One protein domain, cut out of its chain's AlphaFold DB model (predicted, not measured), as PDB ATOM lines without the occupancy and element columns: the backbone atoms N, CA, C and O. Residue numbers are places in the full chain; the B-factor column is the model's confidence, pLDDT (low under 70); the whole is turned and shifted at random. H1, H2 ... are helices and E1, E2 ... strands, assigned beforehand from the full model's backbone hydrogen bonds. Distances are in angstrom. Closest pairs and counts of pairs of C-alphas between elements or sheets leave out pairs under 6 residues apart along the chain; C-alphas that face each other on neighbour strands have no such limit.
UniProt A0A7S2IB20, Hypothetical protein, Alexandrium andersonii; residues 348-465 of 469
ATOM      1  N   ALA A 348     245.152 191.384 206.650       94.56
ATOM      2  CA  ALA A 348     246.536 191.831 206.566       94.56
ATOM      3  C   ALA A 348     247.483 191.059 207.504       94.56
ATOM      4  O   ALA A 348     248.658 190.910 207.175       94.56
ATOM      5  N   ASP A 349     246.998 190.481 208.611       95.12
ATOM      6  CA  ASP A 349     247.822 189.699 209.551       95.12
ATOM      7  C   ASP A 349     248.437 188.440 208.907       95.12
ATOM      8  O   ASP A 349     249.438 187.898 209.381       95.12
ATOM      9  N   GLN A 350     247.852 187.960 207.803       94.56
ATOM     10  CA  GLN A 350     248.362 186.815 207.042       94.56
ATOM     11  C   GLN A 350     249.494 187.193 206.075       94.56
ATOM     12  O   GLN A 350     250.112 186.311 205.464       94.56
ATOM     13  N   TYR A 351     249.773 188.488 205.927       95.88
ATOM     14  CA  TYR A 351     250.708 189.041 204.961       95.88
ATOM     15  C   TYR A 351     251.936 189.603 205.666       95.88
ATOM     16  O   TYR A 351     251.868 190.476 206.523       95.88
ATOM     17  N   TYR A 352     253.099 189.080 205.287       95.19
ATOM     18  CA  TYR A 352     254.371 189.436 205.902       95.19
ATOM     19  C   TYR A 352     255.204 190.245 204.913       95.19
ATOM     20  O   TYR A 352     255.196 189.914 203.723       95.19
ATOM     21  N   PRO A 353     255.972 191.251 205.374       95.12
ATOM     22  CA  PRO A 353     256.897 191.982 204.517       95.12
ATOM     23  C   PRO A 353     257.779 191.012 203.738       95.12
ATOM     24  O   PRO A 353     258.317 190.070 204.322       95.12
ATOM     25  N   VAL A 354     257.975 191.229 202.438       95.06
ATOM     26  CA  VAL A 354     258.758 190.302 201.599       95.06
ATOM     27  C   VAL A 354     260.162 190.072 202.159       95.06
ATOM     28  O   VAL A 354     260.679 188.952 202.127       95.06
ATOM     29  N   MET A 355     260.746 191.096 202.781       93.38
ATOM     30  CA  MET A 355     262.042 190.989 203.443       93.38
ATOM     31  C   MET A 355     262.067 189.970 204.589       93.38
ATOM     32  O   MET A 355     263.115 189.383 204.832       93.38
ATOM     33  N   TYR A 356     260.938 189.640 205.225       93.81
ATOM     34  CA  TYR A 356     260.855 188.539 206.195       93.81
ATOM     35  C   TYR A 356     261.339 187.197 205.609       93.81
ATOM     36  O   TYR A 356     261.989 186.416 206.311       93.81
ATOM     37  N   PHE A 357     261.062 186.952 204.324       92.88
ATOM     38  CA  PHE A 357     261.414 185.724 203.598       92.88
ATOM     39  C   PHE A 357     262.772 185.799 202.874       92.88
ATOM     40  O   PHE A 357     263.314 184.761 202.473       92.88
ATOM     41  N   VAL A 358     263.314 187.010 202.694       92.19
ATOM     42  CA  VAL A 358     264.616 187.276 202.056       92.19
ATOM     43  C   VAL A 358     265.718 187.402 203.114       92.19
ATOM     44  O   VAL A 358     266.618 186.563 203.188       92.19
ATOM     45  N   ASP A 359     265.632 188.439 203.949       90.12
ATOM     46  CA  ASP A 359     266.519 188.728 205.075       90.12
ATOM     47  C   ASP A 359     265.751 189.508 206.153       90.12
ATOM     48  O   ASP A 359     265.435 190.692 205.999       90.12
ATOM     49  N   LYS A 360     265.505 188.845 207.291       88.25
ATOM     50  CA  LYS A 360     264.743 189.383 208.426       88.25
ATOM     51  C   LYS A 360     265.304 190.693 208.986       88.25
ATOM     52  O   LYS A 360     264.577 191.373 209.700       88.25
ATOM     53  N   LYS A 361     266.555 191.061 208.681       86.06
ATOM     54  CA  LYS A 361     267.131 192.361 209.067       86.06
ATOM     55  C   LYS A 361     266.445 193.549 208.388       86.06
ATOM     56  O   LYS A 361     266.464 194.636 208.947       86.06
ATOM     57  N   GLY A 362     265.860 193.352 207.206       83.56
ATOM     58  CA  GLY A 362     265.156 194.390 206.448       83.56
ATOM     59  C   GLY A 362     263.632 194.331 206.570       83.56
ATOM     60  O   GLY A 362     262.949 194.944 205.763       83.56
ATOM     61  N   LYS A 363     263.073 193.555 207.507       84.75
ATOM     62  CA  LYS A 363     261.615 193.342 207.590       84.75
ATOM     63  C   LYS A 363     260.828 194.590 208.020       84.75
ATOM     64  O   LYS A 363     259.647 194.669 207.716       84.75
ATOM     65  N   ASP A 364     261.477 195.508 208.737       87.50
ATOM     66  CA  ASP A 364     260.842 196.684 209.347       87.50
ATOM     67  C   ASP A 364     261.095 197.971 208.537       87.50
ATOM     68  O   ASP A 364     260.747 199.056 208.990       87.50
ATOM     69  N   VAL A 365     261.729 197.869 207.360       89.50
ATOM     70  CA  VAL A 365     261.943 199.021 206.473       89.50
ATOM     71  C   VAL A 365     260.969 198.990 205.295       89.50
ATOM     72  O   VAL A 365     260.572 197.900 204.870       89.50
ATOM     73  N   PRO A 366     260.604 200.157 204.733       93.50
ATOM     74  CA  PRO A 366     259.746 200.219 203.560       93.50
ATOM     75  C   PRO A 366     260.297 199.395 202.402       93.50
ATOM     76  O   PRO A 366     261.514 199.265 202.212       93.50
ATOM     77  N   SER A 367     259.384 198.848 201.610       94.38
ATOM     78  CA  SER A 367     259.733 198.051 200.444       94.38
ATOM     79  C   SER A 367     258.669 198.123 199.363       94.38
ATOM     80  O   SER A 367     257.488 198.307 199.634       94.38
ATOM     81  N   THR A 368     259.103 197.926 198.130       96.38
ATOM     82  CA  THR A 368     258.265 197.794 196.939       96.38
ATOM     83  C   THR A 368     258.560 196.451 196.290       96.38
ATOM     84  O   THR A 368     259.631 195.864 196.471       96.38
ATOM     85  N   CYS A 369     257.614 195.935 195.518       96.56
ATOM     86  CA  CYS A 369     257.860 194.788 194.662       96.56
ATOM     87  C   CYS A 369     257.084 194.851 193.363       96.56
ATOM     88  O   CYS A 369     256.055 195.516 193.256       96.56
ATOM     89  N   GLY A 370     257.600 194.115 192.386       96.38
ATOM     90  CA  GLY A 370     256.951 193.889 191.106       96.38
ATOM     91  C   GLY A 370     256.805 192.408 190.821       96.38
ATOM     92  O   GLY A 370     257.479 191.552 191.407       96.38
ATOM     93  N   GLY A 371     255.919 192.111 189.883       94.75
ATOM     94  CA  GLY A 371     255.467 190.760 189.645       94.75
ATOM     95  C   GLY A 371     254.590 190.629 188.413       94.75
ATOM     96  O   GLY A 371     254.404 191.578 187.657       94.75
ATOM     97  N   ASP A 372     254.053 189.430 188.228       95.38
ATOM     98  CA  ASP A 372     252.926 189.229 187.321       95.38
ATOM     99  C   ASP A 372     251.667 189.766 187.995       95.38
ATOM    100  O   ASP A 372     251.326 189.321 189.091       95.38
ATOM    101  N   ALA A 373     250.999 190.735 187.370       95.31
ATOM    102  CA  ALA A 373     249.789 191.337 187.916       95.31
ATOM    103  C   ALA A 373     248.679 190.284 188.093       95.31
ATOM    104  O   ALA A 373     248.502 189.404 187.248       95.31
ATOM    105  N   ALA A 374     247.947 190.366 189.203       93.81
ATOM    106  CA  ALA A 374     246.753 189.558 189.474       93.81
ATOM    107  C   ALA A 374     245.443 190.335 189.263       93.81
ATOM    108  O   ALA A 374     244.368 189.760 189.409       93.81
ATOM    109  N   GLY A 375     245.526 191.617 188.908       92.44
ATOM    110  CA  GLY A 375     244.380 192.491 188.689       92.44
ATOM    111  C   GLY A 375     244.817 193.901 188.300       92.44
ATOM    112  O   GLY A 375     246.015 194.169 188.159       92.44
ATOM    113  N   SER A 376     243.835 194.781 188.122       94.81
ATOM    114  CA  SER A 376     244.063 196.214 187.932       94.81
ATOM    115  C   SER A 376     244.541 196.874 189.236       94.81
ATOM    116  O   SER A 376     244.335 196.322 190.320       94.81
ATOM    117  N   PRO A 377     245.195 198.045 189.160       96.38
ATOM    118  CA  PRO A 377     245.486 198.861 190.334       96.38
ATOM    119  C   PRO A 377     244.201 199.291 191.044       96.38
ATOM    120  O   PRO A 377     243.235 199.679 190.390       96.38
ATOM    121  N   MET A 378     244.216 199.279 192.375       95.56
ATOM    122  CA  MET A 378     243.054 199.631 193.195       95.56
ATOM    123  C   MET A 378     243.365 200.755 194.172       95.56
ATOM    124  O   MET A 378     244.484 200.846 194.682       95.56
ATOM    125  N   VAL A 379     242.346 201.556 194.483       95.75
ATOM    126  CA  VAL A 379     242.345 202.421 195.665       95.75
ATOM    127  C   VAL A 379     241.838 201.590 196.835       95.75
ATOM    128  O   VAL A 379     240.643 201.318 196.933       95.75
ATOM    129  N   ALA A 380     242.754 201.133 197.682       94.62
ATOM    130  CA  ALA A 380     242.440 200.208 198.765       94.62
ATOM    131  C   ALA A 380     243.425 200.363 199.922       94.62
ATOM    132  O   ALA A 380     244.630 200.540 199.722       94.62
ATOM    133  N   THR A 381     242.904 200.221 201.136       94.88
ATOM    134  CA  THR A 381     243.717 200.079 202.341       94.88
ATOM    135  C   THR A 381     244.484 198.758 202.348       94.88
ATOM    136  O   THR A 381     244.178 197.835 201.594       94.88
ATOM    137  N   MET A 382     245.468 198.623 203.238       93.88
ATOM    138  CA  MET A 382     246.209 197.366 203.424       93.88
ATOM    139  C   MET A 382     245.281 196.157 203.683       93.88
ATOM    140  O   MET A 382     245.485 195.088 203.110       93.88
ATOM    141  N   GLU A 383     244.254 196.326 204.521       95.44
ATOM    142  CA  GLU A 383     243.296 195.262 204.873       95.44
ATOM    143  C   GLU A 383     242.389 194.884 203.700       95.44
ATOM    144  O   GLU A 383     242.118 193.708 203.457       95.44
ATOM    145  N   GLU A 384     241.944 195.878 202.938       96.06
ATOM    146  CA  GLU A 384     241.163 195.676 201.718       96.06
ATOM    147  C   GLU A 384     241.996 195.004 200.625       96.06
ATOM    148  O   GLU A 384     241.540 194.055 199.995       96.06
ATOM    149  N   CYS A 385     243.249 195.426 200.452       95.44
ATOM    150  CA  CYS A 385     244.193 194.830 199.511       95.44
ATOM    151  C   CYS A 385     244.462 193.353 199.853       95.44
ATOM    152  O   CYS A 385     244.450 192.490 198.973       95.44
ATOM    153  N   ALA A 386     244.627 193.040 201.142       95.81
ATOM    154  CA  ALA A 386     244.735 191.667 201.625       95.81
ATOM    155  C   ALA A 386     243.448 190.864 201.387       95.81
ATOM    156  O   ALA A 386     243.508 189.754 200.861       95.81
ATOM    157  N   SER A 387     242.287 191.442 201.702       95.50
ATOM    158  CA  SER A 387     240.979 190.805 201.505       95.50
ATOM    159  C   SER A 387     240.707 190.484 200.035       95.50
ATOM    160  O   SER A 387     240.199 189.411 199.717       95.50
ATOM    161  N   GLU A 388     241.087 191.384 199.130       94.69
ATOM    162  CA  GLU A 388     240.931 191.179 197.692       94.69
ATOM    163  C   GLU A 388     241.936 190.153 197.156       94.69
ATOM    164  O   GLU A 388     241.599 189.294 196.348       94.69
ATOM    165  N   CYS A 389     243.167 190.149 197.665       94.69
ATOM    166  CA  CYS A 389     244.124 189.089 197.352       94.69
ATOM    167  C   CYS A 389     243.621 187.704 197.820       94.69
ATOM    168  O   CYS A 389     243.837 186.695 197.141       94.69
ATOM    169  N   ASP A 390     242.912 187.647 198.948       93.31
ATOM    170  CA  ASP A 390     242.296 186.432 199.487       93.31
ATOM    171  C   ASP A 390     241.055 185.970 198.712       93.31
ATOM    172  O   ASP A 390     240.779 184.765 198.678       93.31
ATOM    173  N   SER A 391     240.336 186.893 198.064       90.38
ATOM    174  CA  SER A 391     239.126 186.611 197.275       90.38
ATOM    175  C   SER A 391     239.417 185.732 196.047       90.38
ATOM    176  O   SER A 391     238.531 185.029 195.549       90.38
ATOM    177  N   VAL A 392     240.683 185.682 195.611       83.44
ATOM    178  CA  VAL A 392     241.163 184.890 194.469       83.44
ATOM    179  C   VAL A 392     242.272 183.887 194.854       83.44
ATOM    180  O   VAL A 392     243.430 184.017 194.429       83.44
ATOM    181  N   PRO A 393     241.951 182.817 195.616       76.06
ATOM    182  CA  PRO A 393     242.932 181.837 196.083       76.06
ATOM    183  C   PRO A 393     243.758 181.225 194.946       76.06
ATOM    184  O   PRO A 393     243.234 180.851 193.897       76.06
ATOM    185  N   GLY A 394     245.070 181.112 195.155       76.31
ATOM    186  CA  GLY A 394     246.020 180.600 194.164       76.31
ATOM    187  C   GLY A 394     246.328 181.548 192.999       76.31
ATOM    188  O   GLY A 394     247.220 181.240 192.212       76.31
ATOM    189  N   LYS A 395     245.638 182.693 192.887       87.31
ATOM    190  CA  LYS A 395     245.888 183.711 191.853       87.31
ATOM    191  C   LYS A 395     246.540 184.979 192.386       87.31
ATOM    192  O   LYS A 395     247.092 185.722 191.586       87.31
ATOM    193  N   CYS A 396     246.511 185.215 193.696       94.81
ATOM    194  CA  CYS A 396     247.265 186.284 194.339       94.81
ATOM    195  C   CYS A 396     248.142 185.716 195.462       94.81
ATOM    196  O   CYS A 396     247.677 184.965 196.323       94.81
ATOM    197  N   VAL A 397     249.437 186.038 195.425       94.94
ATOM    198  CA  VAL A 397     250.453 185.535 196.372       94.94
ATOM    199  C   VAL A 397     251.033 186.633 197.263       94.94
ATOM    200  O   VAL A 397     251.767 186.346 198.211       94.94
ATOM    201  N   GLY A 398     250.725 187.889 196.958       95.94
ATOM    202  CA  GLY A 398     251.254 189.072 197.617       95.94
ATOM    203  C   GLY A 398     250.926 190.321 196.815       95.94
ATOM    204  O   GLY A 398     250.355 190.238 195.726       95.94
ATOM    205  N   PHE A 399     251.292 191.473 197.353       97.38
ATOM    206  CA  PHE A 399     250.962 192.758 196.760       97.38
ATOM    207  C   PHE A 399     251.934 193.853 197.200       97.38
ATOM    208  O   PHE A 399     252.614 193.729 198.222       97.38
ATOM    209  N   SER A 400     251.979 194.926 196.413       97.56
ATOM    210  CA  SER A 400     252.589 196.196 196.806       97.56
ATOM    211  C   SER A 400     251.485 197.160 197.215       97.56
ATOM    212  O   SER A 400     250.560 197.407 196.441       97.56
ATOM    213  N   HIS A 401     251.597 197.703 198.419       97.38
ATOM    214  CA  HIS A 401     250.713 198.721 198.967       97.38
ATOM    215  C   HIS A 401     251.484 200.023 199.159       97.38
ATOM    216  O   HIS A 401     252.628 200.020 199.618       97.38
ATOM    217  N   PHE A 402     250.859 201.129 198.778       95.81
ATOM    218  CA  PHE A 402     251.430 202.463 198.835       95.81
ATOM    219  C   PHE A 402     250.456 203.367 199.564       95.81
ATOM    220  O   PHE A 402     249.364 203.639 199.070       95.81
ATOM    221  N   LYS A 403     250.856 203.829 200.742       94.31
ATOM    222  CA  LYS A 403     250.110 204.803 201.523       94.31
ATOM    223  C   LYS A 403     250.672 206.191 201.279       94.31
ATOM    224  O   LYS A 403     251.859 206.399 201.524       94.31
ATOM    225  N   HIS A 404     249.806 207.112 200.880       91.81
ATOM    226  CA  HIS A 404     250.111 208.521 200.681       91.81
ATOM    227  C   HIS A 404     249.050 209.384 201.383       91.81
ATOM    228  O   HIS A 404     247.926 208.935 201.621       91.81
ATOM    229  N   ALA A 405     249.373 210.638 201.702       88.75
ATOM    230  CA  ALA A 405     248.443 211.570 202.348       88.75
ATOM    231  C   ALA A 405     247.106 211.743 201.592       88.75
ATOM    232  O   ALA A 405     246.059 211.904 202.218       88.75
ATOM    233  N   ASP A 406     247.146 211.671 200.259       88.62
ATOM    234  CA  ASP A 406     245.985 211.850 199.371       88.62
ATOM    235  C   ASP A 406     245.241 210.544 199.025       88.62
ATOM    236  O   ASP A 406     244.263 210.572 198.277       88.62
ATOM    237  N   GLY A 407     245.693 209.393 199.534       92.12
ATOM    238  CA  GLY A 407     245.058 208.102 199.277       92.12
ATOM    239  C   GLY A 407     246.019 206.919 199.315       92.12
ATOM    240  O   GLY A 407     247.230 207.068 199.470       92.12
ATOM    241  N   GLU A 408     245.467 205.719 199.155       94.88
ATOM    242  CA  GLU A 408     246.228 204.469 199.191       94.88
ATOM    243  C   GLU A 408     246.066 203.703 197.874       94.88
ATOM    244  O   GLU A 408     244.965 203.638 197.328       94.88
ATOM    245  N   LEU A 409     247.158 203.128 197.365       97.12
ATOM    246  CA  LEU A 409     247.170 202.305 196.156       97.12
ATOM    247  C   LEU A 409     247.627 200.881 196.449       97.12
ATOM    248  O   LEU A 409     248.575 200.647 197.196       97.12
ATOM    249  N   CYS A 410     246.980 199.931 195.789       96.56
ATOM    250  CA  CYS A 410     247.214 198.503 195.927       96.56
ATOM    251  C   CYS A 410     247.461 197.867 194.554       96.56
ATOM    252  O   CYS A 410     246.720 198.104 193.597       96.56
ATOM    253  N   PHE A 411     248.492 197.023 194.475       97.56
ATOM    254  CA  PHE A 411     248.864 196.272 193.277       97.56
ATOM    255  C   PHE A 411     249.027 194.797 193.626       97.56
ATOM    256  O   PHE A 411     250.001 194.409 194.274       97.56
ATOM    257  N   LEU A 412     248.071 193.977 193.194       96.56
ATOM    258  CA  LEU A 412     248.061 192.541 193.462       96.56
ATOM    259  C   LEU A 412     248.946 191.779 192.476       96.56
ATOM    260  O   LEU A 412     248.937 192.054 191.274       96.56
ATOM    261  N   PHE A 413     249.651 190.758 192.966       96.62
ATOM    262  CA  PHE A 413     250.525 189.929 192.142       96.62
ATOM    263  C   PHE A 413     250.196 188.444 192.251       96.62
ATOM    264  O   PHE A 413     250.087 187.884 193.341       96.62
ATOM    265  N   SER A 414     250.139 187.783 191.097       95.38
ATOM    266  CA  SER A 414     250.051 186.324 190.982       95.38
ATOM    267  C   SER A 414     251.410 185.659 191.158       95.38
ATOM    268  O   SER A 414     251.501 184.500 191.561       95.38
ATOM    269  N   LYS A 415     252.486 186.419 190.928       93.56
ATOM    270  CA  LYS A 415     253.860 186.008 191.194       93.56
ATOM    271  C   LYS A 415     254.728 187.212 191.519       93.56
ATOM    272  O   LYS A 415     254.788 188.140 190.722       93.56
ATOM    273  N   LEU A 416     255.469 187.161 192.620       94.94
ATOM    274  CA  LEU A 416     256.485 188.162 192.951       94.94
ATOM    275  C   LEU A 416     257.786 187.862 192.191       94.94
ATOM    276  O   LEU A 416     258.239 186.718 192.145       94.94
ATOM    277  N   LYS A 417     258.385 188.880 191.567       94.69
ATOM    278  CA  LYS A 417     259.593 188.746 190.732       94.69
ATOM    279  C   LYS A 417     260.762 189.578 191.228       94.69
ATOM    280  O   LYS A 417     261.900 189.149 191.070       94.69
ATOM    281  N   SER A 418     260.506 190.742 191.802       95.44
ATOM    282  CA  SER A 418     261.551 191.634 192.295       95.44
ATOM    283  C   SER A 418     261.090 192.363 193.540       95.44
ATOM    284  O   SER A 418     259.895 192.601 193.695       95.44
ATOM    285  N   ALA A 419     262.034 192.748 194.393       95.81
ATOM    286  CA  ALA A 419     261.766 193.631 195.520       95.81
ATOM    287  C   ALA A 419     262.859 194.694 195.662       95.81
ATOM    288  O   ALA A 419     264.038 194.403 195.451       95.81
ATOM    289  N   THR A 420     262.475 195.895 196.071       95.12
ATOM    290  CA  THR A 420     263.393 196.944 196.523       95.12
ATOM    291  C   THR A 420     263.086 197.235 197.982       95.12
ATOM    292  O   THR A 420     261.921 197.309 198.362       95.12
ATOM    293  N   TYR A 421     264.109 197.388 198.821       93.69
ATOM    294  CA  TYR A 421     263.929 197.789 200.218       93.69
ATOM    295  C   TYR A 421     264.822 198.979 200.561       93.69
ATOM    296  O   TYR A 421     265.967 199.061 200.107       93.69
ATOM    297  N   TYR A 422     264.295 199.896 201.372       92.38
ATOM    298  CA  TYR A 422     264.897 201.205 201.623       92.38
ATOM    299  C   TYR A 422     265.434 201.289 203.050       92.38
ATOM    300  O   TYR A 422     264.739 201.679 203.983       92.38
ATOM    301  N   ALA A 423     266.700 200.918 203.229       86.75
ATOM    302  CA  ALA A 423     267.335 200.829 204.545       86.75
ATOM    303  C   ALA A 423     267.553 202.195 205.227       86.75
ATOM    304  O   ALA A 423     267.787 202.238 206.431       86.75
ATOM    305  N   GLY A 424     267.504 203.291 204.460       82.00
ATOM    306  CA  GLY A 424     267.712 204.655 204.951       82.00
ATOM    307  C   GLY A 424     266.443 205.402 205.371       82.00
ATOM    308  O   GLY A 424     266.541 206.578 205.708       82.00
ATOM    309  N   CYS A 425     265.264 204.775 205.316       82.81
ATOM    310  CA  CYS A 425     264.015 205.435 205.703       82.81
ATOM    311  C   CYS A 425     263.825 205.493 207.226       82.81
ATOM    312  O   CYS A 425     264.068 204.516 207.932       82.81
ATOM    313  N   GLY A 426     263.365 206.648 207.719       71.31
ATOM    314  CA  GLY A 426     262.844 206.811 209.079       71.31
ATOM    315  C   GLY A 426     261.351 206.472 209.173       71.31
ATOM    316  O   GLY A 426     260.752 206.013 208.204       71.31
ATOM    317  N   ASN A 427     260.736 206.728 210.332       66.12
ATOM    318  CA  ASN A 427     259.279 206.640 210.478       66.12
ATOM    319  C   ASN A 427     258.612 207.822 209.773       66.12
ATOM    320  O   ASN A 427     258.773 208.964 210.207       66.12
ATOM    321  N   THR A 428     257.833 207.541 208.737       64.12
ATOM    322  CA  THR A 428     257.030 208.534 208.021       64.12
ATOM    323  C   THR A 428     255.586 208.056 207.880       64.12
ATOM    324  O   THR A 428     255.272 206.887 208.108       64.12
ATOM    325  N   THR A 429     254.676 208.994 207.622       65.44
ATOM    326  CA  THR A 429     253.238 208.725 207.460       65.44
ATOM    327  C   THR A 429     252.911 208.051 206.133       65.44
ATOM    328  O   THR A 429     251.962 207.268 206.077       65.44
ATOM    329  N   ASP A 430     253.708 208.335 205.107       78.62
ATOM    330  CA  ASP A 430     253.621 207.706 203.796       78.62
ATOM    331  C   ASP A 430     254.502 206.457 203.797       78.62
ATOM    332  O   ASP A 430     255.659 206.501 204.217       78.62
ATOM    333  N   SER A 431     253.975 205.331 203.331       86.94
ATOM    334  CA  SER A 431     254.657 204.043 203.453       86.94
ATOM    335  C   SER A 431     254.454 203.183 202.218       86.94
ATOM    336  O   SER A 431     253.318 202.883 201.858       86.94
ATOM    337  N   ALA A 432     255.553 202.719 201.629       93.94
ATOM    338  CA  ALA A 432     255.545 201.647 200.644       93.94
ATOM    339  C   ALA A 432     255.807 200.306 201.336       93.94
ATOM    340  O   ALA A 432     256.802 200.140 202.050       93.94
ATOM    341  N   SER A 433     254.907 199.351 201.133       95.19
ATOM    342  CA  SER A 433     254.969 198.027 201.736       95.19
ATOM    343  C   SER A 433     254.750 196.952 200.688       95.19
ATOM    344  O   SER A 433     253.669 196.828 200.119       95.19
ATOM    345  N   CYS A 434     255.761 196.118 200.479       96.75
ATOM    346  CA  CYS A 434     255.611 194.889 199.730       96.75
ATOM    347  C   CYS A 434     255.428 193.717 200.687       96.75
ATOM    348  O   CYS A 434     256.310 193.414 201.500       96.75
ATOM    349  N   VAL A 435     254.308 193.016 200.548       96.75
ATOM    350  CA  VAL A 435     253.950 191.901 201.420       96.75
ATOM    351  C   VAL A 435     253.630 190.640 200.627       96.75
ATOM    352  O   VAL A 435     253.161 190.677 199.490       96.75
ATOM    353  N   ALA A 436     253.897 189.496 201.243       96.06
ATOM    354  CA  ALA A 436     253.639 188.174 200.701       96.06
ATOM    355  C   ALA A 436     252.817 187.351 201.694       96.06
ATOM    356  O   ALA A 436     253.046 187.412 202.906       96.06
ATOM    357  N   LYS A 437     251.874 186.557 201.183       94.94
ATOM    358  CA  LYS A 437     251.005 185.738 202.030       94.94
ATOM    359  C   LYS A 437     251.798 184.590 202.648       94.94
ATOM    360  O   LYS A 437     252.331 183.739 201.931       94.94
ATOM    361  N   LEU A 438     251.833 184.521 203.978       93.12
ATOM    362  CA  LEU A 438     252.651 183.558 204.722       93.12
ATOM    363  C   LEU A 438     252.385 182.106 204.311       93.12
ATOM    364  O   LEU A 438     253.318 181.312 204.214       93.12
ATOM    365  N   GLN A 439     251.125 181.766 204.033       91.81
ATOM    366  CA  GLN A 439     250.710 180.412 203.665       91.81
ATOM    367  C   GLN A 439     251.476 179.849 202.454       91.81
ATOM    368  O   GLN A 439     251.760 178.654 202.434       91.81
ATOM    369  N   TYR A 440     251.837 180.680 201.468       88.81
ATOM    370  CA  TYR A 440     252.527 180.212 200.257       88.81
ATOM    371  C   TYR A 440     254.048 180.100 200.413       88.81
ATOM    372  O   TYR A 440     254.685 179.402 199.623       88.81
ATOM    373  N   TYR A 441     254.619 180.766 201.421       88.94
ATOM    374  CA  TYR A 441     256.070 180.880 201.609       88.94
ATOM    375  C   TYR A 441     256.568 180.310 202.946       88.94
ATOM    376  O   TYR A 441     257.749 180.406 203.288       88.94
ATOM    377  N   SER A 442     255.674 179.697 203.725       84.81
ATOM    378  CA  SER A 442     256.033 178.999 204.955       84.81
ATOM    379  C   SER A 442     256.960 177.820 204.643       84.81
ATOM    380  O   SER A 442     256.615 176.924 203.876       84.81
ATOM    381  N   GLY A 443     258.160 177.831 205.228       81.44
ATOM    382  CA  GLY A 443     259.186 176.811 204.985       81.44
ATOM    383  C   GLY A 443     259.981 176.980 203.684       81.44
ATOM    384  O   GLY A 443     260.842 176.146 203.409       81.44
ATOM    385  N   THR A 444     259.749 178.046 202.911       84.81
ATOM    386  CA  THR A 444     260.519 178.370 201.698       84.81
ATOM    387  C   THR A 444     261.260 179.703 201.849       84.81
ATOM    388  O   THR A 444     261.417 180.224 202.957       84.81
ATOM    389  N   THR A 445     261.827 180.231 200.761       85.81
ATOM    390  CA  THR A 445     262.556 181.503 200.769       85.81
ATOM    391  C   THR A 445     262.248 182.310 199.518       85.81
ATOM    392  O   THR A 445     262.080 181.753 198.438       85.81
ATOM    393  N   LEU A 446     262.223 183.635 199.674       91.00
ATOM    394  CA  LEU A 446     262.162 184.586 198.563       91.00
ATOM    395  C   LEU A 446     263.552 185.111 198.171       91.00
ATOM    396  O   LEU A 446     263.651 186.019 197.348       91.00
ATOM    397  N   LYS A 447     264.631 184.572 198.760       90.69
ATOM    398  CA  LYS A 447     266.003 184.982 198.435       90.69
ATOM    399  C   LYS A 447     266.248 184.898 196.930       90.69
ATOM    400  O   LYS A 447     265.853 183.906 196.325       90.69
ATOM    401  N   PRO A 448     266.909 185.901 196.332       88.62
ATOM    402  CA  PRO A 448     267.081 185.917 194.897       88.62
ATOM    403  C   PRO A 448     267.911 184.721 194.418       88.62
ATOM    404  O   PRO A 448     268.972 184.434 194.974       88.62
ATOM    405  N   ASP A 449     267.421 184.036 193.385       82.69
ATOM    406  CA  ASP A 449     268.083 182.880 192.773       82.69
ATOM    407  C   ASP A 449     268.344 183.138 191.285       82.69
ATOM    408  O   ASP A 449     267.470 182.978 190.432       82.69
ATOM    409  N   GLY A 450     269.587 183.502 190.965       69.44
ATOM    410  CA  GLY A 450     270.028 183.721 189.584       69.44
ATOM    411  C   GLY A 450     270.077 182.449 188.728       69.44
ATOM    412  O   GLY A 450     270.259 182.551 187.517       69.44
ATOM    413  N   SER A 451     269.918 181.258 189.321       75.44
ATOM    414  CA  SER A 451     269.908 179.986 188.586       75.44
ATOM    415  C   SER A 451     268.542 179.632 187.990       75.44
ATOM    416  O   SER A 451     268.469 178.747 187.137       75.44
ATOM    417  N   GLY A 452     267.469 180.303 188.432       68.94
ATOM    418  CA  GLY A 452     266.095 180.058 187.983       68.94
ATOM    419  C   GLY A 452     265.500 178.719 188.433       68.94
ATOM    420  O   GLY A 452     264.432 178.348 187.955       68.94
ATOM    421  N   LYS A 453     266.175 177.985 189.327       76.38
ATOM    422  CA  LYS A 453     265.728 176.669 189.814       76.38
ATOM    423  C   LYS A 453     264.696 176.783 190.929       76.38
ATOM    424  O   LYS A 453     263.886 175.879 191.106       76.38
ATOM    425  N   CYS A 454     264.728 177.875 191.684       81.69
ATOM    426  CA  CYS A 454     263.732 178.171 192.694       81.69
ATOM    427  C   CYS A 454     262.537 178.909 192.073       81.69
ATOM    428  O   CYS A 454     262.597 180.108 191.810       81.69
ATOM    429  N   GLU A 455     261.425 178.200 191.864       79.88
ATOM    430  CA  GLU A 455     260.230 178.769 191.219       79.88
ATOM    431  C   GLU A 455     259.591 179.925 192.001       79.88
ATOM    432  O   GLU A 455     258.998 180.821 191.387       79.88
ATOM    433  N   GLN A 456     259.718 179.889 193.331       83.69
ATOM    434  CA  GLN A 456     259.165 180.874 194.260       83.69
ATOM    435  C   GLN A 456     260.123 182.033 194.560       83.69
ATOM    436  O   GLN A 456     259.693 183.038 195.112       83.69
ATOM    437  N   CYS A 457     261.405 181.914 194.215       90.00
ATOM    438  CA  CYS A 457     262.398 182.924 194.550       90.00
ATOM    439  C   CYS A 457     262.246 184.172 193.681       90.00
ATOM    440  O   CYS A 457     261.867 184.109 192.508       90.00
ATOM    441  N   LEU A 458     262.617 185.318 194.250       92.56
ATOM    442  CA  LEU A 458     262.731 186.546 193.480       92.56
ATOM    443  C   LEU A 458     263.859 186.405 192.448       92.56
ATOM    444  O   LEU A 458     264.837 185.685 192.639       92.56
ATOM    445  N   LYS A 459     263.742 187.124 191.338       91.44
ATOM    446  CA  LYS A 459     264.830 187.264 190.367       91.44
ATOM    447  C   LYS A 459     265.874 188.249 190.872       91.44
ATOM    448  O   LYS A 459     267.068 188.029 190.700       91.44
ATOM    449  N   THR A 460     265.419 189.333 191.494       92.00
ATOM    450  CA  THR A 460     266.274 190.416 191.979       92.00
ATOM    451  C   THR A 460     265.756 190.973 193.299       92.00
ATOM    452  O   THR A 460     264.551 191.097 193.514       92.00
ATOM    453  N   VAL A 461     266.687 191.324 194.188       93.38
ATOM    454  CA  VAL A 461     266.406 192.147 195.364       93.38
ATOM    455  C   VAL A 461     267.403 193.293 195.375       93.38
ATOM    456  O   VAL A 461     268.611 193.055 195.373       93.38
ATOM    457  N   THR A 462     266.895 194.519 195.388       93.50
ATOM    458  CA  THR A 462     267.704 195.737 195.378       93.50
ATOM    459  C   THR A 462     267.673 196.380 196.758       93.50
ATOM    460  O   THR A 462     266.608 196.644 197.312       93.50
ATOM    461  N   LYS A 463     268.854 196.656 197.314       91.75
ATOM    462  CA  LYS A 463     268.994 197.481 198.515       91.75
ATOM    463  C   LYS A 463     269.164 198.937 198.102       91.75
ATOM    464  O   LYS A 463     270.119 199.256 197.398       91.75
ATOM    465  N   ALA A 464     268.298 199.811 198.592       89.56
ATOM    466  CA  ALA A 464     268.505 201.248 198.544       89.56
ATOM    467  C   ALA A 464     268.974 201.734 199.923       89.56
ATOM    468  O   ALA A 464     268.266 201.598 200.919       89.56
ATOM    469  N   ASP A 465     270.186 202.292 199.995       84.75
ATOM    470  CA  ASP A 465     270.719 202.869 201.242       84.75
ATOM    471  C   ASP A 465     270.085 204.231 201.584       84.75
ATOM    472  O   ASP A 465     270.185 204.695 202.715       84.75
TER     473      ASP A 465
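AT A GLANCE: This is residues 348 to 465 of the 469 residues of the protein "Hypothetical protein" of Alexandrium andersonii (UniProt A0A7S2IB20). A twisted sheet is folded at its longest strand, E4, which bends sharply: its first part pairs with E3, and E5 and E1 follow beyond, while its second part runs between E2 and E6, with E2 crossing close to E5. Helix H2 packs along E3 and the first part of E4, the short helices H1 and H3 follow E1 and E5, and a long loop, residues 442 to 459, leads from H3 to E6. The printed part has 118 residues, with three named helices and six named strands in the order E1 H1 E2 H2 E3 E4 E5 H3 E6. The branched sheet is antiparallel except for E4 and E6, which are parallel, and the class is mixed, helices and strands. The whole is compact, with a radius of gyration of the C-alphas of 13.3 A and spans of 41 by 35 by 22 A.

HOW THE PARTS SIT: E4, residues 407 to 422, bends by 133 degrees at residue 416. E3, residues 398 to 404, and E4 are a hairpin, with N 402 and O 409 2.8 A apart. On the other side of E3 is antiparallel E5, residues 431 to 437, with N 401 and O 433 2.8 A apart. E1, residues 351 to 353, is an edge strand antiparallel to E5, with N 436 and O 352 2.8 A apart. E2, residues 367 to 373, is antiparallel to E4, with N 368 and O 420 2.9 A apart. The closest C-alphas of E2 and E5 are those of Thr 368 and Cys 434, 4.8 A apart. E6, residues 460 to 464, is parallel to E4 on the side opposite E2, with N 462 and O 419 2.9 A apart. H2, residues 382 to 391, is on the sheet at a height of 8.6 A, over E3 and only just over E4, on which 3 of its C-alphas fall; it runs along the strands, at 25 degrees to E3 on the local plane. Its closest C-alpha pair with E4 is Cys 385 and Cys 410, 6.0 A. H1, residues 354 to 358, is on the sheet at a height of 8.4 A. H3, residues 438 to 441, only grazes the sheet. H1 and H3 are close but not clearly touching, the C-alphas of Phe 357 and Tyr 441 being 7.5 A apart. Every O i to N i+4 pair is within hydrogen-bond range in H1 and H2; H3 is too short for one.

IN THESE COORDINATES: E1 begins at C-alpha 351, (250.708, 189.041, 204.961). E4 spans 21.1 A, E3 19.7 A, E5 18.7 A, E2 17.3 A, H2 14.3 A and E6 12.9 A. E6 ends at C-alpha 464, (268.505, 201.248, 198.544).

THE WHOLE: The two C-alphas farthest apart, those of Asp 406 and Lys 453, are 41.5 A apart. The printed part has no cut. The link from H3 to E6, 18 residues, is long. Mean pLDDT of the printed part is 90.3; residues 427 to 429, 450 and 452 are under 70.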